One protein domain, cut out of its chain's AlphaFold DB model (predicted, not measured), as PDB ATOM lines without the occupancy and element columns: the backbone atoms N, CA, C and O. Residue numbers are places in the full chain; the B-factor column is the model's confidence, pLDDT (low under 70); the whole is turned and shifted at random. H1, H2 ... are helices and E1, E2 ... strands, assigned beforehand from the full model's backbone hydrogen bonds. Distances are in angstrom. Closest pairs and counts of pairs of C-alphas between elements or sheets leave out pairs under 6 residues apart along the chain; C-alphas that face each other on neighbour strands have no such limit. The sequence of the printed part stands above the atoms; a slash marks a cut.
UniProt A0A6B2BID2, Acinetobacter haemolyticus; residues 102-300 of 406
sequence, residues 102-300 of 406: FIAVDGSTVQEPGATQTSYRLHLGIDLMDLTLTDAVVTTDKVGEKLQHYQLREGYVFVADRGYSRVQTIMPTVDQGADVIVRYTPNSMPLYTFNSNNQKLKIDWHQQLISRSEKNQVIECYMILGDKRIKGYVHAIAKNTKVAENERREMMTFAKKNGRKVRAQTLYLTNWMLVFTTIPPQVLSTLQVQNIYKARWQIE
ATOM      1  N   PHE A 102       5.108 -16.594 -34.867       94.69
ATOM      2  CA  PHE A 102       5.527 -17.955 -35.202       94.69
ATOM      3  C   PHE A 102       4.547 -18.986 -34.645       94.69
ATOM      4  O   PHE A 102       4.489 -19.198 -33.435       94.69
ATOM      5  N   ILE A 103       3.809 -19.659 -35.527       96.12
ATOM      6  CA  ILE A 103       2.794 -20.647 -35.155       96.12
ATOM      7  C   ILE A 103       3.336 -22.055 -35.383       96.12
ATOM      8  O   ILE A 103       3.476 -22.498 -36.522       96.12
ATOM      9  N   ALA A 104       3.648 -22.782 -34.311       97.44
ATOM     10  CA  ALA A 104       4.030 -24.186 -34.418       97.44
ATOM     11  C   ALA A 104       2.795 -25.066 -34.592       97.44
ATOM     12  O   ALA A 104       1.879 -25.021 -33.771       97.44
ATOM     13  N   VAL A 105       2.798 -25.891 -35.638       97.56
ATOM     14  CA  VAL A 105       1.656 -26.736 -36.006       97.56
ATOM     15  C   VAL A 105       2.010 -28.214 -36.038       97.56
ATOM     16  O   VAL A 105       3.111 -28.593 -36.452       97.56
ATOM     17  N   ASP A 106       1.068 -29.052 -35.604       96.50
ATOM     18  CA  ASP A 106       1.188 -30.508 -35.658       96.50
ATOM     19  C   ASP A 106      -0.177 -31.205 -35.541       96.50
ATOM     20  O   ASP A 106      -1.161 -30.644 -35.048       96.50
ATOM     21  N   GLY A 107      -0.220 -32.446 -36.018       94.38
ATOM     22  CA  GLY A 107      -1.383 -33.316 -35.965       94.38
ATOM     23  C   GLY A 107      -1.329 -34.305 -34.797       94.38
ATOM     24  O   GLY A 107      -0.268 -34.750 -34.364       94.38
ATOM     25  N   SER A 108      -2.489 -34.732 -34.298       95.81
ATOM     26  CA  SER A 108      -2.582 -35.889 -33.404       95.81
ATOM     27  C   SER A 108      -3.759 -36.784 -33.751       95.81
ATOM     28  O   SER A 108      -4.853 -36.311 -34.043       95.81
ATOM     29  N   THR A 109      -3.553 -38.097 -33.715       95.31
ATOM     30  CA  THR A 109      -4.607 -39.080 -33.979       95.31
ATOM     31  C   THR A 109      -5.396 -39.396 -32.716       95.31
ATOM     32  O   THR A 109      -4.818 -39.530 -31.637       95.31
ATOM     33  N   VAL A 110      -6.699 -39.611 -32.879       95.56
ATOM     34  CA  VAL A 110      -7.621 -40.036 -31.823       95.56
ATOM     35  C   VAL A 110      -8.354 -41.297 -32.266       95.56
ATOM     36  O   VAL A 110      -8.731 -41.426 -33.437       95.56
ATOM     37  N   GLN A 111      -8.563 -42.223 -31.333       93.25
ATOM     38  CA  GLN A 111      -9.210 -43.509 -31.581       93.25
ATOM     39  C   GLN A 111     -10.475 -43.636 -30.734       93.25
ATOM     40  O   GLN A 111     -10.499 -43.250 -29.567       93.25
ATOM     41  N   GLU A 112     -11.538 -44.174 -31.325       90.75
ATOM     42  CA  GLU A 112     -12.730 -44.577 -30.580       90.75
ATOM     43  C   GLU A 112     -12.499 -45.871 -29.771       90.75
ATOM     44  O   GLU A 112     -11.557 -46.621 -30.049       90.75
ATOM     45  N   PRO A 113     -13.376 -46.204 -28.802       86.62
ATOM     46  CA  PRO A 113     -13.215 -47.403 -27.992       86.62
ATOM     47  C   PRO A 113     -13.250 -48.670 -28.850       86.62
ATOM     48  O   PRO A 113     -14.252 -48.944 -29.525       86.62
ATOM     49  N   GLY A 114     -12.166 -49.447 -28.767       87.50
ATOM     50  CA  GLY A 114     -11.969 -50.698 -29.501       87.50
ATOM     51  C   GLY A 114     -11.421 -50.536 -30.923       87.50
ATOM     52  O   GLY A 114     -11.311 -51.537 -31.627       87.50
ATOM     53  N   ALA A 115     -11.082 -49.321 -31.366       87.69
ATOM     54  CA  ALA A 115     -10.513 -49.112 -32.693       87.69
ATOM     55  C   ALA A 115      -9.021 -49.463 -32.756       87.69
ATOM     56  O   ALA A 115      -8.240 -49.123 -31.873       87.69
ATOM     57  N   THR A 116      -8.619 -50.093 -33.860       86.12
ATOM     58  CA  THR A 116      -7.212 -50.368 -34.196       86.12
ATOM     59  C   THR A 116      -6.617 -49.313 -35.130       86.12
ATOM     60  O   THR A 116      -5.400 -49.205 -35.253       86.12
ATOM     61  N   GLN A 117      -7.466 -48.510 -35.776       90.00
ATOM     62  CA  GLN A 117      -7.095 -47.453 -36.717       90.00
ATOM     63  C   GLN A 117      -7.503 -46.070 -36.194       90.00
ATOM     64  O   GLN A 117      -8.218 -45.949 -35.201       90.00
ATOM     65  N   THR A 118      -7.021 -45.015 -36.854       91.88
ATOM     66  CA  THR A 118      -7.387 -43.626 -36.543       91.88
ATOM     67  C   THR A 118      -8.877 -43.390 -36.789       91.88
ATOM     68  O   THR A 118      -9.396 -43.748 -37.842       91.88
ATOM     69  N   SER A 119      -9.564 -42.755 -35.840       94.31
ATOM     70  CA  SER A 119     -10.967 -42.346 -35.992       94.31
ATOM     71  C   SER A 119     -11.080 -40.867 -36.355       94.31
ATOM     72  O   SER A 119     -11.831 -40.511 -37.262       94.31
ATOM     73  N   TYR A 120     -10.298 -40.027 -35.674       96.38
ATOM     74  CA  TYR A 120     -10.231 -38.582 -35.884       96.38
ATOM     75  C   TYR A 120      -8.785 -38.090 -35.858       96.38
ATOM     76  O   TYR A 120      -7.888 -38.761 -35.341       96.38
ATOM     77  N   ARG A 121      -8.575 -36.889 -36.391       95.94
ATOM     78  CA  ARG A 121      -7.335 -36.128 -36.278       95.94
ATOM     79  C   ARG A 121      -7.624 -34.772 -35.654       95.94
ATOM     80  O   ARG A 121      -8.597 -34.111 -36.014       95.94
ATOM     81  N   LEU A 122      -6.767 -34.387 -34.725       97.00
ATOM     82  CA  LEU A 122      -6.643 -33.033 -34.213       97.00
ATOM     83  C   LEU A 122      -5.550 -32.344 -35.024       97.00
ATOM     84  O   LEU A 122      -4.479 -32.925 -35.177       97.00
ATOM     85  N   HIS A 123      -5.802 -31.135 -35.509       96.94
ATOM     86  CA  HIS A 123      -4.796 -30.258 -36.111       96.94
ATOM     87  C   HIS A 123      -4.707 -29.028 -35.224       96.94
ATOM     88  O   HIS A 123      -5.703 -28.320 -35.057       96.94
ATOM     89  N   LEU A 124      -3.556 -28.837 -34.589       97.44
ATOM     90  CA  LEU A 124      -3.374 -27.832 -33.550       97.44
ATOM     91  C   LEU A 124      -2.264 -26.867 -33.955       97.44
ATOM     92  O   LEU A 124      -1.229 -27.296 -34.463       97.44
ATOM     93  N   GLY A 125      -2.484 -25.582 -33.694       96.31
ATOM     94  CA  GLY A 125      -1.490 -24.526 -33.839       96.31
ATOM     95  C   GLY A 125      -1.289 -23.800 -32.519       96.31
ATOM     96  O   GLY A 125      -2.267 -23.400 -31.886       96.31
ATOM     97  N   ILE A 126      -0.038 -23.613 -32.104       94.19
ATOM     98  CA  ILE A 126       0.306 -22.799 -30.933       94.19
ATOM     99  C   ILE A 126       1.214 -21.642 -31.320       94.19
ATOM    100  O   ILE A 126       2.095 -21.802 -32.164       94.19
ATOM    101  N   ASP A 127       1.042 -20.501 -30.666       91.25
ATOM    102  CA  ASP A 127       2.014 -19.415 -30.727       91.25
ATOM    103  C   ASP A 127       3.281 -19.818 -29.960       91.25
ATOM    104  O   ASP A 127       3.221 -20.227 -28.801       91.25
ATOM    105  N   LEU A 128       4.446 -19.732 -30.601       89.56
ATOM    106  CA  LEU A 128       5.725 -20.058 -29.975       89.56
ATOM    107  C   LEU A 128       6.199 -19.021 -28.950       89.56
ATOM    108  O   LEU A 128       7.082 -19.357 -28.160       89.56
ATOM    109  N   MET A 129       5.648 -17.803 -28.939       82.75
ATOM    110  CA  MET A 129       6.026 -16.778 -27.962       82.75
ATOM    111  C   MET A 129       5.437 -17.039 -26.579       82.75
ATOM    112  O   MET A 129       6.154 -16.967 -25.583       82.75
ATOM    113  N   ASP A 130       4.145 -17.354 -26.507       80.50
ATOM    114  CA  ASP A 130       3.436 -17.526 -25.234       80.50
ATOM    115  C   ASP A 130       2.919 -18.953 -24.990       80.50
ATOM    116  O   ASP A 130       2.385 -19.246 -23.915       80.50
ATOM    117  N   LEU A 131       3.147 -19.849 -25.958       86.62
ATOM    118  CA  LEU A 131       2.792 -21.268 -25.944       86.62
ATOM    119  C   LEU A 131       1.288 -21.538 -25.877       86.62
ATOM    120  O   LEU A 131       0.885 -22.584 -25.357       86.62
ATOM    121  N   THR A 132       0.477 -20.623 -26.413       87.25
ATOM    122  CA  THR A 132      -0.982 -20.754 -26.388       87.25
ATOM    123  C   THR A 132      -1.608 -21.192 -27.684       87.25
ATOM    124  O   THR A 132      -1.072 -20.971 -28.769       87.25
ATOM    125  N   LEU A 133      -2.749 -21.865 -27.553       93.25
ATOM    126  CA  LEU A 133      -3.505 -22.373 -28.680       93.25
ATOM    127  C   LEU A 133      -4.035 -21.204 -29.505       93.25
ATOM    128  O   LEU A 133      -4.661 -20.288 -28.984       93.25
ATOM    129  N   THR A 134      -3.784 -21.267 -30.803       92.50
ATOM    130  CA  THR A 134      -4.242 -20.284 -31.796       92.50
ATOM    131  C   THR A 134      -5.268 -20.906 -32.729       92.50
ATOM    132  O   THR A 134      -6.272 -20.283 -33.063       92.50
ATOM    133  N   ASP A 135      -5.071 -22.180 -33.063       93.50
ATOM    134  CA  ASP A 135      -5.935 -22.927 -33.959       93.50
ATOM    135  C   ASP A 135      -6.172 -24.344 -33.440       93.50
ATOM    136  O   ASP A 135      -5.268 -25.017 -32.935       93.50
ATOM    137  N   ALA A 136      -7.406 -24.811 -33.604       95.38
ATOM    138  CA  ALA A 136      -7.822 -26.135 -33.184       95.38
ATOM    139  C   ALA A 136      -8.896 -26.677 -34.131       95.38
ATOM    140  O   ALA A 136     -10.046 -26.237 -34.107       95.38
ATOM    141  N   VAL A 137      -8.523 -27.649 -34.964       94.94
ATOM    142  CA  VAL A 137      -9.425 -28.263 -35.944       94.94
ATOM    143  C   VAL A 137      -9.544 -29.755 -35.686       94.94
ATOM    144  O   VAL A 137      -8.552 -30.456 -35.496       94.94
ATOM    145  N   VAL A 138     -10.779 -30.254 -35.714       95.69
ATOM    146  CA  VAL A 138     -11.087 -31.682 -35.609       95.69
ATOM    147  C   VAL A 138     -11.566 -32.172 -36.966       95.69
ATOM    148  O   VAL A 138     -12.539 -31.654 -37.510       95.69
ATOM    149  N   THR A 139     -10.912 -33.195 -37.507       95.19
ATOM    150  CA  THR A 139     -11.321 -33.835 -38.762       95.19
ATOM    151  C   THR A 139     -11.430 -35.342 -38.603       95.19
ATOM    152  O   THR A 139     -10.904 -35.931 -37.659       95.19
ATOM    153  N   THR A 140     -12.082 -35.999 -39.556       93.94
ATOM    154  CA  THR A 140     -12.058 -37.462 -39.649       93.94
ATOM    155  C   THR A 140     -10.694 -37.959 -40.140       93.94
ATOM    156  O   THR A 140      -9.833 -37.188 -40.574       93.94
ATOM    157  N   ASP A 141     -10.508 -39.273 -40.106       91.88
ATOM    158  CA  ASP A 141      -9.366 -39.996 -40.675       91.88
ATOM    159  C   ASP A 141      -9.161 -39.792 -42.187       91.88
ATOM    160  O   ASP A 141      -8.059 -40.019 -42.686       91.88
ATOM    161  N   LYS A 142     -10.189 -39.326 -42.908       92.44
ATOM    162  CA  LYS A 142     -10.143 -39.062 -44.357       92.44
ATOM    163  C   LYS A 142      -9.424 -37.763 -44.725       92.44
ATOM    164  O   LYS A 142      -9.107 -37.549 -45.894       92.44
ATOM    165  N   VAL A 143      -9.183 -36.883 -43.755       92.50
ATOM    166  CA  VAL A 143      -8.568 -35.574 -43.985       92.50
ATOM    167  C   VAL A 143      -7.139 -35.592 -43.458       92.50
ATOM    168  O   VAL A 143      -6.907 -35.744 -42.264       92.50
ATOM    169  N   GLY A 144      -6.168 -35.450 -44.360       89.31
ATOM    170  CA  GLY A 144      -4.755 -35.347 -43.992       89.31
ATOM    171  C   GLY A 144      -4.390 -33.989 -43.387       89.31
ATOM    172  O   GLY A 144      -5.142 -33.021 -43.495       89.31
ATOM    173  N   GLU A 145      -3.205 -33.923 -42.791       90.81
ATOM    174  CA  GLU A 145      -2.586 -32.680 -42.323       90.81
ATOM    175  C   GLU A 145      -2.287 -31.739 -43.493       90.81
ATOM    176  O   GLU A 145      -1.754 -32.158 -44.529       90.81
ATOM    177  N   LYS A 146      -2.676 -30.473 -43.334       92.75
ATOM    178  CA  LYS A 146      -2.518 -29.397 -44.315       92.75
ATOM    179  C   LYS A 146      -2.441 -28.057 -43.587       92.75
ATOM    180  O   LYS A 146      -3.106 -27.878 -42.572       92.75
ATOM    181  N   LEU A 147      -1.667 -27.113 -44.119       94.19
ATOM    182  CA  LEU A 147      -1.561 -25.765 -43.541       94.19
ATOM    183  C   LEU A 147      -2.864 -24.961 -43.681       94.19
ATOM    184  O   LEU A 147      -3.141 -24.095 -42.866       94.19
ATOM    185  N   GLN A 148      -3.711 -25.301 -44.655       92.94
ATOM    186  CA  GLN A 148      -5.007 -24.648 -44.873       92.94
ATOM    187  C   GLN A 148      -6.045 -24.924 -43.775       92.94
ATOM    188  O   GLN A 148      -7.145 -24.387 -43.838       92.94
ATOM    189  N   HIS A 149      -5.737 -25.783 -42.798       92.19
ATOM    190  CA  HIS A 149      -6.610 -25.971 -41.637       92.19
ATOM    191  C   HIS A 149      -6.542 -24.789 -40.663       92.19
ATOM    192  O   HIS A 149      -7.456 -24.623 -39.866       92.19
ATOM    193  N   TYR A 150      -5.478 -23.989 -40.710       92.88
ATOM    194  CA  TYR A 150      -5.205 -22.922 -39.747       92.88
ATOM    195  C   TYR A 150      -5.636 -21.548 -40.277       92.88
ATOM    196  O   TYR A 150      -5.842 -21.371 -41.480       92.88
ATOM    197  N   GLN A 151      -5.752 -20.557 -39.392       89.75
ATOM    198  CA  GLN A 151      -6.016 -19.170 -39.782       89.75
ATOM    199  C   GLN A 151      -4.807 -18.554 -40.495       89.75
ATOM    200  O   GLN A 151      -3.853 -18.089 -39.869       89.75
ATOM    201  N   LEU A 152      -4.875 -18.537 -41.825       91.56
ATOM    202  CA  LEU A 152      -3.876 -17.926 -42.691       91.56
ATOM    203  C   LEU A 152      -4.088 -16.411 -42.734       91.56
ATOM    204  O   LEU A 152      -5.174 -15.947 -43.080       91.56
ATOM    205  N   ARG A 153      -3.064 -15.652 -42.353       89.38
ATOM    206  CA  ARG A 153      -3.074 -14.188 -42.362       89.38
ATOM    207  C   ARG A 153      -1.656 -13.648 -42.475       89.38
ATOM    208  O   ARG A 153      -0.696 -14.351 -42.158       89.38
ATOM    209  N   GLU A 154      -1.551 -12.400 -42.896       90.94
ATOM    210  CA  GLU A 154      -0.284 -11.681 -42.950       90.94
ATOM    211  C   GLU A 154       0.401 -11.626 -41.575       90.94
ATOM    212  O   GLU A 154      -0.253 -11.616 -40.528       90.94
ATOM    213  N   GLY A 155       1.733 -11.681 -41.578       91.19
ATOM    214  CA  GLY A 155       2.558 -11.735 -40.368       91.19
ATOM    215  C   GLY A 155       2.608 -13.108 -39.685       91.19
ATOM    216  O   GLY A 155       3.440 -13.312 -38.803       91.19
ATOM    217  N   TYR A 156       1.771 -14.080 -40.071       94.44
ATOM    218  CA  TYR A 156       1.803 -15.422 -39.478       94.44
ATOM    219  C   TYR A 156       2.825 -16.297 -40.194       94.44
ATOM    220  O   TYR A 156       2.804 -16.429 -41.413       94.44
ATOM    221  N   VAL A 157       3.690 -16.942 -39.415       97.31
ATOM    222  CA  VAL A 157       4.758 -17.818 -39.890       97.31
ATOM    223  C   VAL A 157       4.531 -19.224 -39.349       97.31
ATOM    224  O   VAL A 157       4.793 -19.506 -38.178       97.31
ATOM    225  N   PHE A 158       4.066 -20.137 -40.196       98.00
ATOM    226  CA  PHE A 158       3.796 -21.515 -39.795       98.00
ATOM    227  C   PHE A 158       5.080 -22.338 -39.702       98.00
ATOM    228  O   PHE A 158       5.757 -22.590 -40.701       98.00
ATOM    229  N   VAL A 159       5.398 -22.805 -38.497       98.38
ATOM    230  CA  VAL A 159       6.557 -23.648 -38.198       98.38
ATOM    231  C   VAL A 159       6.117 -25.109 -38.158       98.38
ATOM    232  O   VAL A 159       5.448 -25.543 -37.220       98.38
ATOM    233  N   ALA A 160       6.498 -25.886 -39.170       97.25
ATOM    234  CA  ALA A 160       5.949 -27.223 -39.382       97.25
ATOM    235  C   ALA A 160       7.020 -28.293 -39.622       97.25
ATOM    236  O   ALA A 160       8.162 -28.024 -40.008       97.25
ATOM    237  N   ASP A 161       6.650 -29.540 -39.355       95.19
ATOM    238  CA  ASP A 161       7.534 -30.688 -39.495       95.19
ATOM    239  C   ASP A 161       7.744 -31.089 -40.977       95.19
ATOM    240  O   ASP A 161       7.286 -30.431 -41.911       95.19
ATOM    241  N   ARG A 162       8.463 -32.192 -41.218       93.50
ATOM    242  CA  ARG A 162       8.773 -32.633 -42.586       93.50
ATOM    243  C   ARG A 162       7.552 -33.144 -43.363       93.50
ATOM    244  O   ARG A 162       7.607 -33.180 -44.592       93.50
ATOM    245  N   GLY A 163       6.478 -33.552 -42.683       91.94
ATOM    246  CA  GLY A 163       5.231 -34.009 -43.297       91.94
ATOM    247  C   GLY A 163       4.541 -32.919 -44.119       91.94
ATOM    248  O   GLY A 163       3.944 -33.215 -45.158       91.94
ATOM    249  N   TYR A 164       4.738 -31.656 -43.727       93.88
ATOM    250  CA  TYR A 164       4.218 -30.469 -44.408       93.88
ATOM    251  C   TYR A 164       5.083 -29.993 -45.588       93.88
ATOM    252  O   TYR A 164       4.697 -29.065 -46.296       93.88
ATOM    253  N   SER A 165       6.236 -30.625 -45.855       94.69
ATOM    254  CA  SER A 165       7.134 -30.257 -46.961       94.69
ATOM    255  C   SER A 165       6.567 -30.705 -48.314       94.69
ATOM    256  O   SER A 165       7.002 -31.704 -48.899       94.69
ATOM    257  N   ARG A 166       5.549 -29.979 -48.794       94.12
ATOM    258  CA  ARG A 166       4.873 -30.179 -50.083       94.12
ATOM    259  C   ARG A 166       4.460 -28.840 -50.686       94.12
ATOM    260  O   ARG A 166       3.800 -28.033 -50.034       94.12
ATOM    261  N   VAL A 167       4.754 -28.641 -51.970       94.00
ATOM    262  CA  VAL A 167       4.384 -27.408 -52.689       94.00
ATOM    263  C   VAL A 167       2.866 -27.184 -52.669       94.00
ATOM    264  O   VAL A 167       2.417 -26.058 -52.497       94.00
ATOM    265  N   GLN A 168       2.074 -28.256 -52.756       91.50
ATOM    266  CA  GLN A 168       0.609 -28.191 -52.808       91.50
ATOM    267  C   GLN A 168      -0.029 -27.660 -51.519       91.50
ATOM    268  O   GLN A 168      -1.155 -27.178 -51.575       91.50
ATOM    269  N   THR A 169       0.652 -27.757 -50.369       90.44
ATOM    270  CA  THR A 169       0.158 -27.159 -49.118       90.44
ATOM    271  C   THR A 169       0.823 -25.824 -48.816       90.44
ATOM    272  O   THR A 169       0.169 -24.965 -48.239       90.44
ATOM    273  N   ILE A 170       2.087 -25.622 -49.194       95.44
ATOM    274  CA  ILE A 170       2.802 -24.380 -48.883       95.44
ATOM    275  C   ILE A 170       2.374 -23.253 -49.826       95.44
ATOM    276  O   ILE A 170       2.054 -22.171 -49.357       95.44
ATOM    277  N   MET A 171       2.297 -23.493 -51.138       94.81
ATOM    278  CA  MET A 171       2.021 -22.420 -52.099       94.81
ATOM    279  C   MET A 171       0.683 -21.703 -51.850       94.81
ATOM    280  O   MET A 171       0.706 -20.481 -51.748       94.81
ATOM    281  N   PRO A 172      -0.454 -22.398 -51.625       93.62
ATOM    282  CA  PRO A 172      -1.705 -21.707 -51.304       93.62
ATOM    283  C   PRO A 172      -1.700 -21.022 -49.931       93.62
ATOM    284  O   PRO A 172      -2.579 -20.210 -49.671       93.62
ATOM    285  N   THR A 173      -0.774 -21.392 -49.039       95.00
ATOM    286  CA  THR A 173      -0.608 -20.744 -47.728       95.00
ATOM    287  C   THR A 173       0.039 -19.374 -47.895       95.00
ATOM    288  O   THR A 173      -0.467 -18.382 -47.382       95.00
ATOM    289  N   VAL A 174       1.091 -19.328 -48.711       95.50
ATOM    290  CA  VAL A 174       1.831 -18.106 -49.042       95.50
ATOM    291  C   VAL A 174       0.997 -17.163 -49.900       95.50
ATOM    292  O   VAL A 174       0.979 -15.965 -49.648       95.50
ATOM    293  N   ASP A 175       0.218 -17.698 -50.844       92.00
ATOM    294  CA  ASP A 175      -0.741 -16.909 -51.629       92.00
ATOM    295  C   ASP A 175      -1.806 -16.209 -50.758       92.00
ATOM    296  O   ASP A 175      -2.397 -15.226 -51.193       92.00
ATOM    297  N   GLN A 176      -2.072 -16.711 -49.545       91.25
ATOM    298  CA  GLN A 176      -3.003 -16.115 -48.576       91.25
ATOM    299  C   GLN A 176      -2.299 -15.197 -47.557       91.25
ATOM    300  O   GLN A 176      -2.897 -14.818 -46.554       91.25
ATOM    301  N   GLY A 177      -1.033 -14.845 -47.804       91.94
ATOM    302  CA  GLY A 177      -0.265 -13.883 -47.011       91.94
ATOM    303  C   GLY A 177       0.507 -14.473 -45.830       91.94
ATOM    304  O   GLY A 177       1.223 -13.735 -45.164       91.94
ATOM    305  N   ALA A 178       0.402 -15.779 -45.561       95.62
ATOM    306  CA  ALA A 178       1.129 -16.415 -44.464       95.62
ATOM    307  C   ALA A 178       2.474 -17.001 -44.918       95.62
ATOM    308  O   ALA A 178       2.575 -17.665 -45.949       95.62
ATOM    309  N   ASP A 179       3.500 -16.850 -44.095       97.56
ATOM    310  CA  ASP A 179       4.824 -17.410 -44.323       97.56
ATOM    311  C   ASP A 179       4.984 -18.799 -43.699       97.56
ATOM    312  O   ASP A 179       4.175 -19.257 -42.885       97.56
ATOM    313  N   VAL A 180       6.057 -19.501 -44.067       98.31
ATOM    314  CA  VAL A 180       6.349 -20.832 -43.520       98.31
ATOM    315  C   VAL A 180       7.811 -20.998 -43.126       98.31
ATOM    316  O   VAL A 180       8.699 -20.452 -43.768       98.31
ATOM    317  N   ILE A 181       8.063 -21.840 -42.123       98.56
ATOM    318  CA  ILE A 181       9.362 -22.430 -41.785       98.56
ATOM    319  C   ILE A 181       9.147 -23.941 -41.639       98.56
ATOM    320  O   ILE A 181       8.582 -24.418 -40.656       98.56
ATOM    321  N   VAL A 182       9.593 -24.727 -42.617       97.88
ATOM    322  CA  VAL A 182       9.283 -26.164 -42.700       97.88
ATOM    323  C   VAL A 182      10.555 -26.984 -42.827       97.88
ATOM    324  O   VAL A 182      11.467 -26.627 -43.579       97.88
ATOM    325  N   ARG A 183      10.622 -28.139 -42.151       96.69
ATOM    326  CA  ARG A 183      11.721 -29.087 -42.389       96.69
ATOM    327  C   ARG A 183      11.657 -29.607 -43.814       96.69
ATOM    328  O   ARG A 183      10.760 -30.361 -44.182       96.69
ATOM    329  N   TYR A 184      12.643 -29.224 -44.604       96.69
ATOM    330  CA  TYR A 184      12.640 -29.474 -46.027       96.69
ATOM    331  C   TYR A 184      13.013 -30.921 -46.347       96.69
ATOM    332  O   TYR A 184      14.003 -31.455 -45.838       96.69
ATOM    333  N   THR A 185      12.228 -31.553 -47.221       92.12
ATOM    334  CA  THR A 185      12.508 -32.892 -47.747       92.12
ATOM    335  C   THR A 185      12.622 -32.838 -49.277       92.12
ATOM    336  O   THR A 185      11.600 -32.774 -49.964       92.12
ATOM    337  N   PRO A 186      13.844 -32.939 -49.845       91.62
ATOM    338  CA  PRO A 186      14.077 -32.826 -51.290       91.62
ATOM    339  C   PRO A 186      13.216 -33.724 -52.183       91.62
ATOM    340  O   PRO A 186      12.852 -33.344 -53.295       91.62
ATOM    341  N   ASN A 187      12.883 -34.924 -51.699       85.56
ATOM    342  CA  ASN A 187      12.118 -35.900 -52.469       85.56
ATOM    343  C   ASN A 187      10.624 -35.556 -52.567       85.56
ATOM    344  O   ASN A 187      10.012 -35.868 -53.583       85.56
ATOM    345  N   SER A 188      10.031 -34.949 -51.533       87.25
ATOM    346  CA  SER A 188       8.597 -34.617 -51.509       87.25
ATOM    347  C   SER A 188       8.299 -33.209 -52.020       87.25
ATOM    348  O   SER A 188       7.160 -32.920 -52.377       87.25
ATOM    349  N   MET A 189       9.312 -32.340 -52.076       93.94
ATOM    350  CA  MET A 189       9.172 -30.942 -52.472       93.94
ATOM    351  C   MET A 189      10.304 -30.534 -53.429       93.94
ATOM    352  O   MET A 189      11.340 -30.026 -52.997       93.94
ATOM    353  N   PRO A 190      10.145 -30.760 -54.746       94.00
ATOM    354  CA  PRO A 190      11.103 -30.287 -55.741       94.00
ATOM    355  C   PRO A 190      11.217 -28.760 -55.713       94.00
ATOM    356  O   PRO A 190      10.207 -28.061 -55.749       94.00
ATOM    357  N   LEU A 191      12.451 -28.262 -55.679       97.25
ATOM    358  CA  LEU A 191      12.769 -26.838 -55.733       97.25
ATOM    359  C   LEU A 191      13.647 -26.543 -56.946       97.25
ATOM    360  O   LEU A 191      14.396 -27.409 -57.412       97.25
ATOM    361  N   TYR A 192      13.526 -25.323 -57.457       97.50
ATOM    362  CA  TYR A 192      14.139 -24.916 -58.715       97.50
ATOM    363  C   TYR A 192      14.975 -23.650 -58.555       97.50
ATOM    364  O   TYR A 192      14.694 -22.811 -57.703       97.50
ATOM    365  N   THR A 193      15.979 -23.513 -59.409       96.12
ATOM    366  CA  THR A 193      16.704 -22.272 -59.678       96.12
ATOM    367  C   THR A 193      16.557 -21.920 -61.159       96.12
ATOM    368  O   THR A 193      16.018 -22.711 -61.939       96.12
ATOM    369  N   PHE A 194      17.000 -20.730 -61.544       94.44
ATOM    370  CA  PHE A 194      16.957 -20.248 -62.918       94.44
ATOM    371  C   PHE A 194      18.349 -19.769 -63.318       94.44
ATOM    372  O   PHE A 194      19.009 -19.078 -62.544       94.44
ATOM    373  N   ASN A 195      18.811 -20.172 -64.501       91.94
ATOM    374  CA  ASN A 195      20.080 -19.679 -65.039       91.94
ATOM    375  C   ASN A 195      19.921 -18.272 -65.649       91.94
ATOM    376  O   ASN A 195      18.824 -17.716 -65.685       91.94
ATOM    377  N   SER A 196      21.017 -17.706 -66.161       91.56
ATOM    378  CA  SER A 196      21.036 -16.391 -66.823       91.56
ATOM    379  C   SER A 196      20.079 -16.283 -68.015       91.56
ATOM    380  O   SER A 196      19.581 -15.201 -68.298       91.56
ATOM    381  N   ASN A 197      19.767 -17.404 -68.672       93.25
ATOM    382  CA  ASN A 197      18.824 -17.477 -69.791       93.25
ATOM    383  C   ASN A 197      17.373 -17.716 -69.323       93.25
ATOM    384  O   ASN A 197      16.523 -18.105 -70.121       93.25
ATOM    385  N   ASN A 198      17.091 -17.549 -68.024       90.56
ATOM    386  CA  ASN A 198      15.799 -17.810 -67.383       90.56
ATOM    387  C   ASN A 198      15.265 -19.244 -67.598       90.56
ATOM    388  O   ASN A 198      14.060 -19.495 -67.539       90.56
ATOM    389  N   GLN A 199      16.151 -20.219 -67.820       93.12
ATOM    390  CA  GLN A 199      15.770 -21.626 -67.911       93.12
ATOM    391  C   GLN A 199      15.631 -22.230 -66.514       93.12
ATOM    392  O   GLN A 199      16.510 -22.083 -65.661       93.12
ATOM    393  N   LYS A 200      14.528 -22.949 -66.299       94.94
ATOM    394  CA  LYS A 200      14.206 -23.648 -65.051       94.94
ATOM    395  C   LYS A 200      15.109 -24.867 -64.861       94.94
ATOM    396  O   LYS A 200      15.062 -25.807 -65.650       94.94
ATOM    397  N   LEU A 201      15.843 -24.903 -63.753       96.06
ATOM    398  CA  LEU A 201      16.719 -26.009 -63.368       96.06
ATOM    399  C   LEU A 201      16.290 -26.566 -62.011       96.06
ATOM    400  O   LEU A 201      16.120 -25.818 -61.050       96.06
ATOM    401  N   LYS A 202      16.095 -27.884 -61.909       96.00
ATOM    402  CA  LYS A 202      15.833 -28.529 -60.614       96.00
ATOM    403  C   LYS A 202      17.119 -28.529 -59.789       96.00
ATOM    404  O   LYS A 202      18.165 -28.909 -60.302       96.00
ATOM    405  N   ILE A 203      17.032 -28.150 -58.517       94.94
ATOM    406  CA  ILE A 203      18.194 -28.138 -57.623       94.94
ATOM    407  C   ILE A 203      18.590 -29.582 -57.279       94.94
ATOM    408  O   ILE A 203      17.794 -30.339 -56.714       94.94
ATOM    409  N   ASP A 204      19.833 -29.952 -57.592       92.75
ATOM    410  CA  ASP A 204      20.489 -31.144 -57.054       92.75
ATOM    411  C   ASP A 204      21.166 -30.778 -55.726       92.75
ATOM    412  O   ASP A 204      22.251 -30.201 -55.690       92.75
ATOM    413  N   TRP A 205      20.509 -31.109 -54.613       92.19
ATOM    414  CA  TRP A 205      21.000 -30.778 -53.273       92.19
ATOM    415  C   TRP A 205      22.313 -31.466 -52.907       92.19
ATOM    416  O   TRP A 205      23.059 -30.936 -52.090       92.19
ATOM    417  N   HIS A 206      22.607 -32.629 -53.488       89.75
ATOM    418  CA  HIS A 206      23.886 -33.281 -53.252       89.75
ATOM    419  C   HIS A 206      25.008 -32.474 -53.906       89.75
ATOM    420  O   HIS A 206      25.962 -32.108 -53.226       89.75
ATOM    421  N   GLN A 207      24.869 -32.134 -55.192       89.62
ATOM    422  CA  GLN A 207      25.856 -31.314 -55.906       89.62
ATOM    423  C   GLN A 207      25.984 -29.903 -55.311       89.62
ATOM    424  O   GLN A 207      27.093 -29.389 -55.142       89.62
ATOM    425  N   GLN A 208      24.857 -29.299 -54.932       89.94
ATOM    426  CA  GLN A 208      24.811 -27.960 -54.346       89.94
ATOM    427  C   GLN A 208      25.577 -27.873 -53.018       89.94
ATOM    428  O   GLN A 208      26.193 -26.846 -52.742       89.94
ATOM    429  N   LEU A 209      25.533 -28.930 -52.199       89.94
ATOM    430  CA  LEU A 209      26.128 -28.932 -50.861       89.94
ATOM    431  C   LEU A 209      27.524 -29.563 -50.820       89.94
ATOM    432  O   LEU A 209      28.347 -29.095 -50.047       89.94
ATOM    433  N   ILE A 210      27.829 -30.567 -51.652       84.06
ATOM    434  CA  ILE A 210      29.164 -31.197 -51.670       84.06
ATOM    435  C   ILE A 210      30.260 -30.244 -52.149       84.06
ATOM    436  O   ILE A 210      31.405 -30.340 -51.719       84.06
ATOM    437  N   SER A 211      29.897 -29.300 -53.017       67.69
ATOM    438  CA  SER A 211      30.808 -28.312 -53.595       67.69
ATOM    439  C   SER A 211      31.213 -27.203 -52.618       67.69
ATOM    440  O   SER A 211      31.992 -26.323 -52.980       67.69
ATOM    441  N   ARG A 212      30.675 -27.196 -51.393       62.59
ATOM    442  CA  ARG A 212      30.798 -26.081 -50.456       62.59
ATOM    443  C   ARG A 212      31.018 -26.622 -49.041       62.59
ATOM    444  O   ARG A 212      30.322 -27.530 -48.612       62.59
ATOM    445  N   SER A 213      32.008 -26.066 -48.335       63.16
ATOM    446  CA  SER A 213      32.468 -26.456 -46.984       63.16
ATOM    447  C   SER A 213      31.344 -26.816 -45.994       63.16
ATOM    448  O   SER A 213      30.235 -26.306 -46.142       63.16
ATOM    449  N   GLU A 214      31.660 -27.558 -44.919       71.81
ATOM    450  CA  GLU A 214      30.775 -27.943 -43.787       71.81
ATOM    451  C   GLU A 214      30.209 -26.761 -42.949       71.81
ATOM    452  O   GLU A 214      29.961 -26.871 -41.750       71.81
ATOM    453  N   LYS A 215      30.016 -25.592 -43.559       85.12
ATOM    454  CA  LYS A 215      29.428 -24.386 -42.978       85.12
ATOM    455  C   LYS A 215      27.974 -24.250 -43.410       85.12
ATOM    456  O   LYS A 215      27.584 -24.735 -44.468       85.12
ATOM    457  N   ASN A 216      27.189 -23.533 -42.608       90.81
ATOM    458  CA  ASN A 216      25.802 -23.207 -42.934       90.81
ATOM    459  C   ASN A 216      25.701 -22.433 -44.255       90.81
ATOM    460  O   ASN A 216      26.522 -21.560 -44.533       90.81
ATOM    461  N   GLN A 217      24.663 -22.717 -45.039       92.00
ATOM    462  CA  GLN A 217      24.420 -22.076 -46.334       92.00
ATOM    463  C   GLN A 217      22.959 -21.668 -46.468       92.00
ATOM    464  O   GLN A 217      22.071 -22.315 -45.914       92.00
ATOM    465  N   VAL A 218      22.715 -20.612 -47.241       96.19
ATOM    466  CA  VAL A 218      21.373 -20.198 -47.652       96.19
ATOM    467  C   VAL A 218      21.318 -20.244 -49.168       96.19
ATOM    468  O   VAL A 218      22.152 -19.641 -49.842       96.19
ATOM    469  N   ILE A 219      20.366 -21.002 -49.698       96.25
ATOM    470  CA  ILE A 219      20.178 -21.185 -51.132       96.25
ATOM    471  C   ILE A 219      18.825 -20.582 -51.503       96.25
ATOM    472  O   ILE A 219      17.790 -21.067 -51.041       96.25
ATOM    473  N   GLU A 220      18.832 -19.534 -52.334       97.50
ATOM    474  CA  GLU A 220      17.609 -19.031 -52.968       97.50
ATOM    475  C   GLU A 220      17.067 -20.089 -53.932       97.50
ATOM    476  O   GLU A 220      17.808 -20.723 -54.688       97.50
ATOM    477  N   CYS A 221      15.758 -20.293 -53.895       97.69
ATOM    478  CA  CYS A 221      15.076 -21.286 -54.698       97.69
ATOM    479  C   CYS A 221      13.636 -20.861 -54.988       97.69
ATOM    480  O   CYS A 221      13.126 -19.876 -54.456       97.69
ATOM    481  N   TYR A 222      12.968 -21.627 -55.843       97.56
ATOM    482  CA  TYR A 222      11.597 -21.366 -56.248       97.56
ATOM    483  C   TYR A 222      10.742 -22.623 -56.127       97.56
ATOM    484  O   TYR A 222      11.110 -23.700 -56.611       97.56
ATOM    485  N   MET A 223       9.574 -22.458 -55.511       96.81
ATOM    486  CA  MET A 223       8.455 -23.387 -55.617       96.81
ATOM    487  C   MET A 223       7.681 -23.083 -56.897       96.81
ATOM    488  O   MET A 223       7.467 -21.915 -57.225       96.81
ATOM    489  N   ILE A 224       7.246 -24.124 -57.609       95.06
ATOM    490  CA  ILE A 224       6.480 -23.984 -58.854       95.06
ATOM    491  C   ILE A 224       5.272 -24.924 -58.817       95.06
ATOM    492  O   ILE A 224       5.440 -26.119 -58.560       95.06
ATOM    493  N   LEU A 225       4.080 -24.390 -59.094       93.69
ATOM    494  CA  LEU A 225       2.827 -25.140 -59.231       93.69
ATOM    495  C   LEU A 225       1.985 -24.514 -60.350       93.69
ATOM    496  O   LEU A 225       1.522 -23.383 -60.216       93.69
ATOM    497  N   GLY A 226       1.794 -25.245 -61.451       91.00
ATOM    498  CA  GLY A 226       1.245 -24.653 -62.675       91.00
ATOM    499  C   GLY A 226       2.107 -23.470 -63.122       91.00
ATOM    500  O   GLY A 226       3.334 -23.585 -63.149       91.00
ATOM    501  N   ASP A 227       1.463 -22.334 -63.376       90.19
ATOM    502  CA  ASP A 227       2.123 -21.092 -63.805       90.19
ATOM    503  C   ASP A 227       2.619 -20.229 -62.637       90.19
ATOM    504  O   ASP A 227       3.309 -19.228 -62.834       90.19
ATOM    505  N   LYS A 228       2.302 -20.613 -61.393       92.69
ATOM    506  CA  LYS A 228       2.728 -19.873 -60.206       92.69
ATOM    507  C   LYS A 228       4.159 -20.224 -59.822       92.69
ATOM    508  O   LYS A 228       4.540 -21.396 -59.735       92.69
ATOM    509  N   ARG A 229       4.934 -19.183 -59.515       94.06
ATOM    510  CA  ARG A 229       6.317 -19.254 -59.036       94.06
ATOM    511  C   ARG A 229       6.449 -18.410 -57.775       94.06
ATOM    512  O   ARG A 229       6.312 -17.195 -57.840       94.06
ATOM    513  N   ILE A 230       6.783 -19.050 -56.659       95.31
ATOM    514  CA  ILE A 230       7.032 -18.370 -55.381       95.31
ATOM    515  C   ILE A 230       8.491 -18.568 -54.988       95.31
ATOM    516  O   ILE A 230       9.003 -19.691 -55.023       95.31
ATOM    517  N   LYS A 231       9.160 -17.467 -54.636       96.94
ATOM    518  CA  LYS A 231      10.531 -17.474 -54.119       96.94
ATOM    519  C   LYS A 231      10.553 -18.009 -52.683       96.94
ATOM    520  O   LYS A 231       9.643 -17.754 -51.905       96.94
ATOM    521  N   GLY A 232      11.607 -18.732 -52.337       97.94
ATOM    522  CA  GLY A 232      11.910 -19.109 -50.964       97.94
ATOM    523  C   GLY A 232      13.389 -19.423 -50.786       97.94
ATOM    524  O   GLY A 232      14.196 -19.308 -51.712       97.94
ATOM    525  N   TYR A 233      13.744 -19.847 -49.585       98.50
ATOM    526  CA  TYR A 233      15.122 -20.005 -49.152       98.50
ATOM    527  C   TYR A 233      15.274 -21.320 -48.401       98.50
ATOM    528  O   TYR A 233      14.519 -21.617 -47.476       98.50
ATOM    529  N   VAL A 234      16.265 -22.121 -48.786       98.31
ATOM    530  CA  VAL A 234      16.668 -23.292 -48.003       98.31
ATOM    531  C   VAL A 234      17.897 -22.935 -47.191       98.31
ATOM    532  O   VAL A 234      18.972 -22.691 -47.741       98.31
ATOM    533  N   HIS A 235      17.735 -22.956 -45.874       97.75
ATOM    534  CA  HIS A 235      18.826 -22.909 -44.917       97.75
ATOM    535  C   HIS A 235      19.360 -24.331 -44.739       97.75
ATOM    536  O   HIS A 235      18.720 -25.183 -44.115       97.75
ATOM    537  N   ALA A 236      20.527 -24.596 -45.321       96.06
ATOM    538  CA  ALA A 236      21.269 -25.827 -45.117       96.06
ATOM    539  C   ALA A 236      22.175 -25.661 -43.898       96.06
ATOM    540  O   ALA A 236      23.180 -24.953 -43.940       96.06
ATOM    541  N   ILE A 237      21.787 -26.293 -42.794       94.44
ATOM    542  CA  ILE A 237      22.470 -26.180 -41.507       94.44
ATOM    543  C   ILE A 237      23.326 -27.425 -41.300       94.44
ATOM    544  O   ILE A 237      22.794 -28.540 -41.261       94.44
ATOM    545  N   ALA A 238      24.638 -27.243 -41.168       92.00
ATOM    546  CA  ALA A 238      25.557 -28.348 -40.936       92.00
ATOM    547  C   ALA A 238      25.299 -28.960 -39.551       92.00
ATOM    548  O   ALA A 238      25.169 -28.253 -38.546       92.00
ATOM    549  N   LYS A 239      25.185 -30.288 -39.488       90.06
ATOM    550  CA  LYS A 239      25.068 -31.015 -38.221       90.06
ATOM    551  C   LYS A 239      26.449 -31.374 -37.696       90.06
ATOM    552  O   LYS A 239      27.376 -31.622 -38.457       90.06
ATOM    553  N   ASN A 240      26.545 -31.514 -36.377       87.12
ATOM    554  CA  ASN A 240      27.684 -32.182 -35.760       87.12
ATOM    555  C   ASN A 240      27.820 -33.612 -36.326       87.12
ATOM    556  O   ASN A 240      26.822 -34.330 -36.454       87.12
ATOM    557  N   THR A 241      29.057 -34.023 -36.613       84.50
ATOM    558  CA  THR A 241      29.422 -35.339 -37.159       84.50
ATOM    559  C   THR A 241      28.792 -36.505 -36.395       84.50
ATOM    560  O   THR A 241      28.256 -37.423 -37.014       84.50
ATOM    561  N   LYS A 242      28.752 -36.449 -35.057       88.00
ATOM    562  CA  LYS A 242      28.146 -37.492 -34.212       88.00
ATOM    563  C   LYS A 242      26.640 -37.634 -34.452       88.00
ATOM    564  O   LYS A 242      26.129 -38.750 -34.513       88.00
ATOM    565  N   VAL A 243      25.930 -36.514 -34.605       85.19
ATOM    566  CA  VAL A 243      24.481 -36.507 -34.877       85.19
ATOM    567  C   VAL A 243      24.207 -37.039 -36.282       85.19
ATOM    568  O   VAL A 243      23.331 -37.881 -36.461       85.19
ATOM    569  N   ALA A 244      24.986 -36.585 -37.268       85.44
ATOM    570  CA  ALA A 244      24.857 -37.023 -38.653       85.44
ATOM    571  C   ALA A 244      25.117 -38.529 -38.825       85.44
ATOM    572  O   ALA A 244      24.408 -39.195 -39.583       85.44
ATOM    573  N   GLU A 245      26.105 -39.068 -38.108       87.50
ATOM    574  CA  GLU A 245      26.442 -40.490 -38.123       87.50
ATOM    575  C   GLU A 245      25.365 -41.346 -37.444       87.50
ATOM    576  O   GLU A 245      25.005 -42.402 -37.965       87.50
ATOM    577  N   ASN A 246      24.780 -40.881 -36.335       89.25
ATOM    578  CA  ASN A 246      23.666 -41.592 -35.710       89.25
ATOM    579  C   ASN A 246      22.441 -41.663 -36.640       89.25
ATOM    580  O   ASN A 246      21.922 -42.751 -36.887       89.25
ATOM    581  N   GLU A 247      22.034 -40.538 -37.243       86.56
ATOM    582  CA  GLU A 247      20.935 -40.527 -38.223       86.56
ATOM    583  C   GLU A 247      21.240 -41.424 -39.438       86.56
ATOM    584  O   GLU A 247      20.347 -42.094 -39.966       86.56
ATOM    585  N   ARG A 248      22.505 -41.483 -39.877       88.38
ATOM    586  CA  ARG A 248      22.942 -42.375 -40.959       88.38
ATOM    587  C   ARG A 248      22.732 -43.841 -40.584       88.38
ATOM    588  O   ARG A 248      22.160 -44.592 -41.377       88.38
ATOM    589  N   ARG A 249      23.146 -44.249 -39.380       89.00
ATOM    590  CA  ARG A 249      22.962 -45.618 -38.863       89.00
ATOM    591  C   ARG A 249      21.494 -45.984 -38.725       89.00
ATOM    592  O   ARG A 249      21.099 -47.060 -39.175       89.00
ATOM    593  N   GLU A 250      20.682 -45.097 -38.159       89.56
ATOM    594  CA  GLU A 250      19.236 -45.299 -38.033       89.56
ATOM    595  C   GLU A 250      18.586 -45.486 -39.406       89.56
ATOM    596  O   GLU A 250      17.837 -46.442 -39.619       89.56
ATOM    597  N   MET A 251      18.935 -44.637 -40.378       87.31
ATOM    598  CA  MET A 251      18.390 -44.719 -41.730       87.31
ATOM    599  C   MET A 251      18.802 -46.010 -42.451       87.31
ATOM    600  O   MET A 251      17.959 -46.652 -43.079       87.31
ATOM    601  N   MET A 252      20.071 -46.423 -42.351       89.12
ATOM    602  CA  MET A 252      20.541 -47.692 -42.922       89.12
ATOM    603  C   MET A 252      19.857 -48.895 -42.265       89.12
ATOM    604  O   MET A 252      19.435 -49.819 -42.963       89.12
ATOM    605  N   THR A 253      19.690 -48.869 -40.942       90.31
ATOM    606  CA  THR A 253      19.010 -49.928 -40.182       90.31
ATOM    607  C   THR A 253      17.546 -50.042 -40.593       90.31
ATOM    608  O   THR A 253      17.065 -51.137 -40.893       90.31
ATOM    609  N   PHE A 254      16.842 -48.910 -40.691       89.12
ATOM    610  CA  PHE A 254      15.460 -48.862 -41.160       89.12
ATOM    611  C   PHE A 254      15.327 -49.368 -42.600       89.12
ATOM    612  O   PHE A 254      14.427 -50.151 -42.900       89.12
ATOM    613  N   ALA A 255      16.225 -48.963 -43.500       89.00
ATOM    614  CA  ALA A 255      16.205 -49.411 -44.888       89.00
ATOM    615  C   ALA A 255      16.450 -50.924 -45.002       89.00
ATOM    616  O   ALA A 255      15.680 -51.608 -45.675       89.00
ATOM    617  N   LYS A 256      17.433 -51.457 -44.262       90.75
ATOM    618  CA  LYS A 256      17.713 -52.897 -44.176       90.75
ATOM    619  C   LYS A 256      16.498 -53.676 -43.671       90.75
ATOM    620  O   LYS A 256      16.110 -54.654 -44.303       90.75
ATOM    621  N   LYS A 257      15.856 -53.213 -42.590       91.94
ATOM    622  CA  LYS A 257      14.636 -53.829 -42.034       91.94
ATOM    623  C   LYS A 257      13.486 -53.887 -43.050       91.94
ATOM    624  O   LYS A 257      12.680 -54.804 -42.994       91.94
ATOM    625  N   ASN A 258      13.425 -52.933 -43.979       89.38
ATOM    626  CA  ASN A 258      12.392 -52.850 -45.015       89.38
ATOM    627  C   ASN A 258      12.853 -53.366 -46.396       89.38
ATOM    628  O   ASN A 258      12.179 -53.096 -47.389       89.38
ATOM    629  N   GLY A 259      14.003 -54.046 -46.494       88.81
ATOM    630  CA  GLY A 259      14.515 -54.599 -47.757       88.81
ATOM    631  C   GLY A 259      14.905 -53.552 -48.812       88.81
ATOM    632  O   GLY A 259      14.908 -53.844 -50.004       88.81
ATOM    633  N   ARG A 260      15.210 -52.315 -48.404       89.25
ATOM    634  CA  ARG A 260      15.544 -51.195 -49.301       89.25
ATOM    635  C   ARG A 260      17.028 -50.838 -49.209       89.25
ATOM    636  O   ARG A 260      17.615 -50.867 -48.130       89.25
ATOM    637  N   LYS A 261      17.626 -50.421 -50.330       87.06
ATOM    638  CA  LYS A 261      18.956 -49.786 -50.364       87.06
ATOM    639  C   LYS A 261      18.810 -48.265 -50.344       87.06
ATOM    640  O   LYS A 261      18.002 -47.707 -51.086       87.06
ATOM    641  N   VAL A 262      19.599 -47.595 -49.507       85.31
ATOM    642  CA  VAL A 262      19.625 -46.128 -49.451       85.31
ATOM    643  C   VAL A 262      20.589 -45.591 -50.505       85.31
ATOM    644  O   VAL A 262      21.684 -46.119 -50.674       85.31
ATOM    645  N   ARG A 263      20.195 -44.531 -51.214       87.19
ATOM    646  CA  ARG A 263      21.055 -43.865 -52.202       87.19
ATOM    647  C   ARG A 263      22.173 -43.091 -51.497       87.19
ATOM    648  O   ARG A 263      21.919 -42.448 -50.479       87.19
ATOM    649  N   ALA A 264      23.373 -43.071 -52.082       85.50
ATOM    650  CA  ALA A 264      24.523 -42.330 -51.548       85.50
ATOM    651  C   ALA A 264      24.206 -40.842 -51.310       85.50
ATOM    652  O   ALA A 264      24.503 -40.302 -50.249       85.50
ATOM    653  N   GLN A 265      23.482 -40.214 -52.242       85.19
ATOM    654  CA  GLN A 265      23.028 -38.826 -52.107       85.19
ATOM    655  C   GLN A 265      22.165 -38.612 -50.851       85.19
ATOM    656  O   GLN A 265      22.344 -37.638 -50.129       85.19
ATOM    657  N   THR A 266      21.258 -39.543 -50.541       85.31
ATOM    658  CA  THR A 266      20.420 -39.471 -49.333       85.31
ATOM    659  C   THR A 266      21.249 -39.636 -48.056       85.31
ATOM    660  O   THR A 266      20.973 -38.961 -47.070       85.31
ATOM    661  N   LEU A 267      22.286 -40.483 -48.072       87.19
ATOM    662  CA  LEU A 267      23.224 -40.642 -46.950       87.19
ATOM    663  C   LEU A 267      24.103 -39.406 -46.730       87.19
ATOM    664  O   LEU A 267      24.446 -39.100 -45.592       87.19
ATOM    665  N   TYR A 268      24.465 -38.693 -47.795       88.44
ATOM    666  CA  TYR A 268      25.219 -37.446 -47.681       88.44
ATOM    667  C   TYR A 268      24.372 -36.334 -47.051       88.44
ATOM    668  O   TYR A 268      24.837 -35.599 -46.181       88.44
ATOM    669  N   LEU A 269      23.090 -36.251 -47.422       89.88
ATOM    670  CA  LEU A 269      22.169 -35.254 -46.873       89.88
ATOM    671  C   LEU A 269      21.894 -35.428 -45.367       89.88
ATOM    672  O   LEU A 269      21.397 -34.488 -44.750       89.88
ATOM    673  N   THR A 270      22.257 -36.553 -44.732       89.56
ATOM    674  CA  THR A 270      22.150 -36.686 -43.262       89.56
ATOM    675  C   THR A 270      23.089 -35.742 -42.514       89.56
ATOM    676  O   THR A 270      22.785 -35.372 -41.379       89.56
ATOM    677  N   ASN A 271      24.162 -35.268 -43.162       91.06
ATOM    678  CA  ASN A 271      25.065 -34.248 -42.619       91.06
ATOM    679  C   ASN A 271      24.386 -32.880 -42.444       91.06
ATOM    680  O   ASN A 271      24.919 -32.010 -41.761       91.06
ATOM    681  N   TRP A 272      23.195 -32.693 -43.018       92.88
ATOM    682  CA  TRP A 272      22.516 -31.408 -43.073       92.88
ATOM    683  C   TRP A 272      21.124 -31.474 -42.444       92.88
ATOM    684  O   TRP A 272      20.383 -32.456 -42.560       92.88
ATOM    685  N   MET A 273      20.739 -30.407 -41.754       93.75
ATOM    686  CA  MET A 273      19.342 -30.085 -41.496       93.75
ATOM    687  C   MET A 273      18.929 -29.044 -42.528       93.75
ATOM    688  O   MET A 273      19.434 -27.928 -42.512       93.75
ATOM    689  N   LEU A 274      18.031 -29.423 -43.432       96.56
ATOM    690  CA  LEU A 274      17.487 -28.503 -44.422       96.56
ATOM    691  C   LEU A 274      16.173 -27.931 -43.895       96.56
ATOM    692  O   LEU A 274      15.260 -28.686 -43.546       96.56
ATOM    693  N   VAL A 275      16.083 -26.609 -43.840       98.31
ATOM    694  CA  VAL A 275      14.867 -25.888 -43.458       98.31
ATOM    695  C   VAL A 275      14.511 -24.943 -44.593       98.31
ATOM    696  O   VAL A 275      15.341 -24.137 -45.002       98.31
ATOM    697  N   PHE A 276      13.302 -25.076 -45.128       98.50
ATOM    698  CA  PHE A 276      12.765 -24.169 -46.133       98.50
ATOM    699  C   PHE A 276      11.973 -23.064 -45.440       98.50
ATOM    700  O   PHE A 276      11.186 -23.354 -44.538       98.50
ATOM    701  N   THR A 277      12.151 -21.828 -45.890       98.56
ATOM    702  CA  THR A 277      11.358 -20.676 -45.467       98.56
ATOM    703  C   THR A 277      11.008 -19.790 -46.655       98.56
ATOM    704  O   THR A 277      11.764 -19.724 -47.626       98.56
ATOM    705  N   THR A 278       9.868 -19.113 -46.598       98.12
ATOM    706  CA  THR A 278       9.530 -18.029 -47.537       98.12
ATOM    707  C   THR A 278      10.088 -16.681 -47.106       98.12
ATOM    708  O   THR A 278      10.236 -15.786 -47.935       98.12
ATOM    709  N   ILE A 279      10.507 -16.570 -45.845       97.69
ATOM    710  CA  ILE A 279      11.063 -15.345 -45.280       97.69
ATOM    711  C   ILE A 279      12.513 -15.162 -45.752       97.69
ATOM    712  O   ILE A 279      13.320 -16.088 -45.612       97.69
ATOM    713  N   PRO A 280      12.877 -13.985 -46.285       97.12
ATOM    714  CA  PRO A 280      14.219 -13.731 -46.786       97.12
ATOM    715  C   PRO A 280      15.280 -13.696 -45.672       97.12
ATOM    716  O   PRO A 280      14.990 -13.282 -44.545       97.12
ATOM    717  N   PRO A 281      16.542 -14.063 -45.974       96.88
ATOM    718  CA  PRO A 281      17.626 -14.090 -44.990       96.88
ATOM    719  C   PRO A 281      17.989 -12.710 -44.422       96.88
ATOM    720  O   PRO A 281      18.647 -12.632 -43.388       96.88
ATOM    721  N   GLN A 282      17.566 -11.633 -45.092       96.31
ATOM    722  CA  GLN A 282      17.661 -10.256 -44.607       96.31
ATOM    723  C   GLN A 282      16.718  -9.986 -43.423       96.31
ATOM    724  O   GLN A 282      17.008  -9.110 -42.616       96.31
ATOM    725  N   VAL A 283      15.616 -10.739 -43.316       96.44
ATOM    726  CA  VAL A 283      14.637 -10.640 -42.222       96.44
ATOM    727  C   VAL A 283      14.933 -11.684 -41.143       96.44
ATOM    728  O   VAL A 283      14.963 -11.350 -39.962       96.44
ATOM    729  N   LEU A 284      15.206 -12.940 -41.527       96.44
ATOM    730  CA  LEU A 284      15.592 -14.003 -40.592       96.44
ATOM    731  C   LEU A 284      16.919 -14.656 -40.982       96.44
ATOM    732  O   LEU A 284      17.020 -15.399 -41.958       96.44
ATOM    733  N   SER A 285      17.935 -14.466 -40.143       97.19
ATOM    734  CA  SER A 285      19.215 -15.160 -40.283       97.19
ATOM    735  C   SER A 285      19.065 -16.680 -40.127       97.19
ATOM    736  O   SER A 285      18.152 -17.187 -39.472       97.19
ATOM    737  N   THR A 286      20.036 -17.439 -40.642       96.75
ATOM    738  CA  THR A 286      20.071 -18.904 -40.480       96.75
ATOM    739  C   THR A 286      20.021 -19.355 -39.023       96.75
ATOM    740  O   THR A 286      19.395 -20.370 -38.724       96.75
ATOM    741  N   LEU A 287      20.651 -18.609 -38.110       95.25
ATOM    742  CA  LEU A 287      20.617 -18.926 -36.683       95.25
ATOM    743  C   LEU A 287      19.207 -18.742 -36.103       95.25
ATOM    744  O   LEU A 287      18.742 -19.603 -35.359       95.25
ATOM    745  N   GLN A 288      18.504 -17.669 -36.477       96.00
ATOM    746  CA  GLN A 288      17.120 -17.440 -36.054       96.00
ATOM    747  C   GLN A 288      16.189 -18.524 -36.602       96.00
ATOM    748  O   GLN A 288      15.472 -19.143 -35.820       96.00
ATOM    749  N   VAL A 289      16.265 -18.839 -37.901       97.69
ATOM    750  CA  VAL A 289      15.484 -19.932 -38.512       97.69
ATOM    751  C   VAL A 289      15.746 -21.260 -37.800       97.69
ATOM    752  O   VAL A 289      14.808 -21.987 -37.469       97.69
ATOM    753  N   GLN A 290      17.012 -21.570 -37.501       95.44
ATOM    754  CA  GLN A 290      17.373 -22.771 -36.752       95.44
ATOM    755  C   GLN A 290      16.754 -22.778 -35.349       95.44
ATOM    756  O   GLN A 290      16.241 -23.812 -34.925       95.44
ATOM    757  N   ASN A 291      16.818 -21.665 -34.617       94.25
ATOM    758  CA  ASN A 291      16.307 -21.569 -33.251       94.25
ATOM    759  C   ASN A 291      14.775 -21.641 -33.203       94.25
ATOM    760  O   ASN A 291      14.235 -22.389 -32.389       94.25
ATOM    761  N   ILE A 292      14.083 -20.968 -34.124       95.88
ATOM    762  CA  ILE A 292      12.624 -21.051 -34.275       95.88
ATOM    763  C   ILE A 292      12.213 -22.488 -34.610       95.88
ATOM    764  O   ILE A 292      11.364 -23.073 -33.939       95.88
ATOM    765  N   TYR A 293      12.872 -23.120 -35.587       97.00
ATOM    766  CA  TYR A 293      12.573 -24.506 -35.943       97.00
ATOM    767  C   TYR A 293      12.875 -25.481 -34.788       97.00
ATOM    768  O   TYR A 293      12.119 -26.426 -34.547       97.00
ATOM    769  N   LYS A 294      13.940 -25.233 -34.013       93.38
ATOM    770  CA  LYS A 294      14.238 -25.964 -32.771       93.38
ATOM    771  C   LYS A 294      13.199 -25.746 -31.681       93.38
ATOM    772  O   LYS A 294      13.170 -26.574 -30.786       93.38
ATOM    773  N   ALA A 295      12.388 -24.691 -31.717       93.19
ATOM    774  CA  ALA A 295      11.288 -24.473 -30.781       93.19
ATOM    775  C   ALA A 295       9.985 -25.156 -31.231       93.19
ATOM    776  O   ALA A 295       9.091 -25.337 -30.413       93.19
ATOM    777  N   ARG A 296       9.890 -25.641 -32.480       95.31
ATOM    778  CA  ARG A 296       8.677 -26.296 -33.006       95.31
ATOM    779  C   ARG A 296       8.127 -27.381 -32.078       95.31
ATOM    780  O   ARG A 296       6.926 -27.429 -31.874       95.31
ATOM    781  N   TRP A 297       8.983 -28.217 -31.480       94.25
ATOM    782  CA  TRP A 297       8.583 -29.318 -30.578       94.25
ATOM    783  C   TRP A 297       7.706 -28.895 -29.385       94.25
ATOM    784  O   TRP A 297       7.119 -29.768 -28.745       94.25
ATOM    785  N   GLN A 298       7.578 -27.598 -29.075       93.19
ATOM    786  CA  GLN A 298       6.597 -27.131 -28.091       93.19
ATOM    787  C   GLN A 298       5.170 -27.589 -28.444       93.19
ATOM    788  O   GLN A 298       4.418 -27.932 -27.534       93.19
ATOM    789  N   ILE A 299       4.807 -27.704 -29.731       95.50
ATOM    790  CA  ILE A 299       3.492 -28.241 -30.131       95.50
ATOM    791  C   ILE A 299       3.315 -29.708 -29.721       95.50
ATOM    792  O   ILE A 299       2.247 -30.112 -29.266       95.50
ATOM    793  N   GLU A 300       4.379 -30.512 -29.782       95.75
ATOM    794  CA  GLU A 300       4.335 -31.909 -29.345       95.75
ATOM    795  C   GLU A 300       4.164 -32.002 -27.825       95.75
ATOM    796  O   GLU A 300       3.442 -32.872 -27.333       95.75
TER     797      GLU A 300
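Overview. This is residues 102 to 300 of the 406 residues of a protein of Acinetobacter haemolyticus (UniProt A0A6B2BID2). One long, strongly twisted sheet of eight strands runs through the domain and curls round H5 on one face, with H1 on the opposite face, in three layers. The strands E1, E2 and E3 make one end of the sheet and the long hairpin E8 and E9 the other, with the small hairpin E6 and E7 close to E8 and the helical hairpin H3 and H4 joined to E9 and E10. The 199 printed residues have five named helices and ten named strands, in the order E1 E2 E3 E4 H1 E5 E6 E7 H2 E8 E9 H3 H4 E10 H5; the class is mixed. The large sheet, order E3 E2 E1 E4 E5 E10 E9 E8, is mixed; the whole is compact, with a radius of gyration of the C-alphas of 17.9 A and spans of 53 by 44 by 34 A.

Arrangement. E1, residues 102 to 110, E2, 120 to 127, and E3, 133 to 140, form a meander, each strand the antiparallel neighbour of the one before; N 104 and O 126 are 2.8 A apart, N 123 and O 137 2.8 A. E4, 156 to 160, is parallel to E1, with N 103 and O 157 at 2.8 A. E4, H1, 167 to 174, and E5, 179 to 183, form a strand-helix-strand unit, two parallel neighbour strands with a helix between, its crossover right-handed; N 181 and O 158 are 2.8 A apart. The hairpin E6, 192 to 194, and E7, 200 to 202, has N 193 and O 201 at 2.8 A; the closest C-alphas of E6 and E8, 217 to 225, are Tyr 192 and Tyr 222, 5.0 A. E8 forms a hairpin with E9, 228 to 238, N 232 and O 221 at 2.8 A. E10, 272 to 277, is antiparallel to E9, N 233 and O 277 at 2.8 A, and to E5, N 182 and O 276 at 2.8 A. H2, 205 to 210, only grazes the sheet with residues 205 to 209. It touches H4, 264 to 271, at a steep tilt of 68 degrees, only just short of about perpendicular, the same way; the closest C-alphas, His 206 and Gln 265, are 5.7 A apart. H3, 241 to 257, touches H4 with residues 241 to 248 alone, opposite ways at a steep tilt of 41 degrees, closest at the C-alphas of Ala 244 and Asn 271, 4.8 A. H5, 286 to 295, comes closest to E9 at the C-alphas of Thr 286 and His 235, 6.1 A. Every O i to N i+4 pair is within hydrogen-bond range in H2, H3 and H5, against 2 of 4 in H1 and in H4.

Along the chain. E1 begins at C-alpha 102, (5.527, -17.955, -35.202), and is 25.9 A long; E2 is 23.3 A, E3 20.5 A, E8 25.3 A and E9 31.1 A. H3, 24.2 A, begins at C-alpha 241, (29.422, -35.339, -37.159). H5, 14.2 A, ends at C-alpha 295, (11.288, -24.473, -30.781).

Size, cuts and confidence. The two C-alphas farthest apart, Gly 114 and Asn 197, are 60.6 A apart. The printed part has no cut; the link from E3 to E4, residues 141 to 155, is long. The mean pLDDT of the printed part is 92.4, and residues 211 to 213 are under 70.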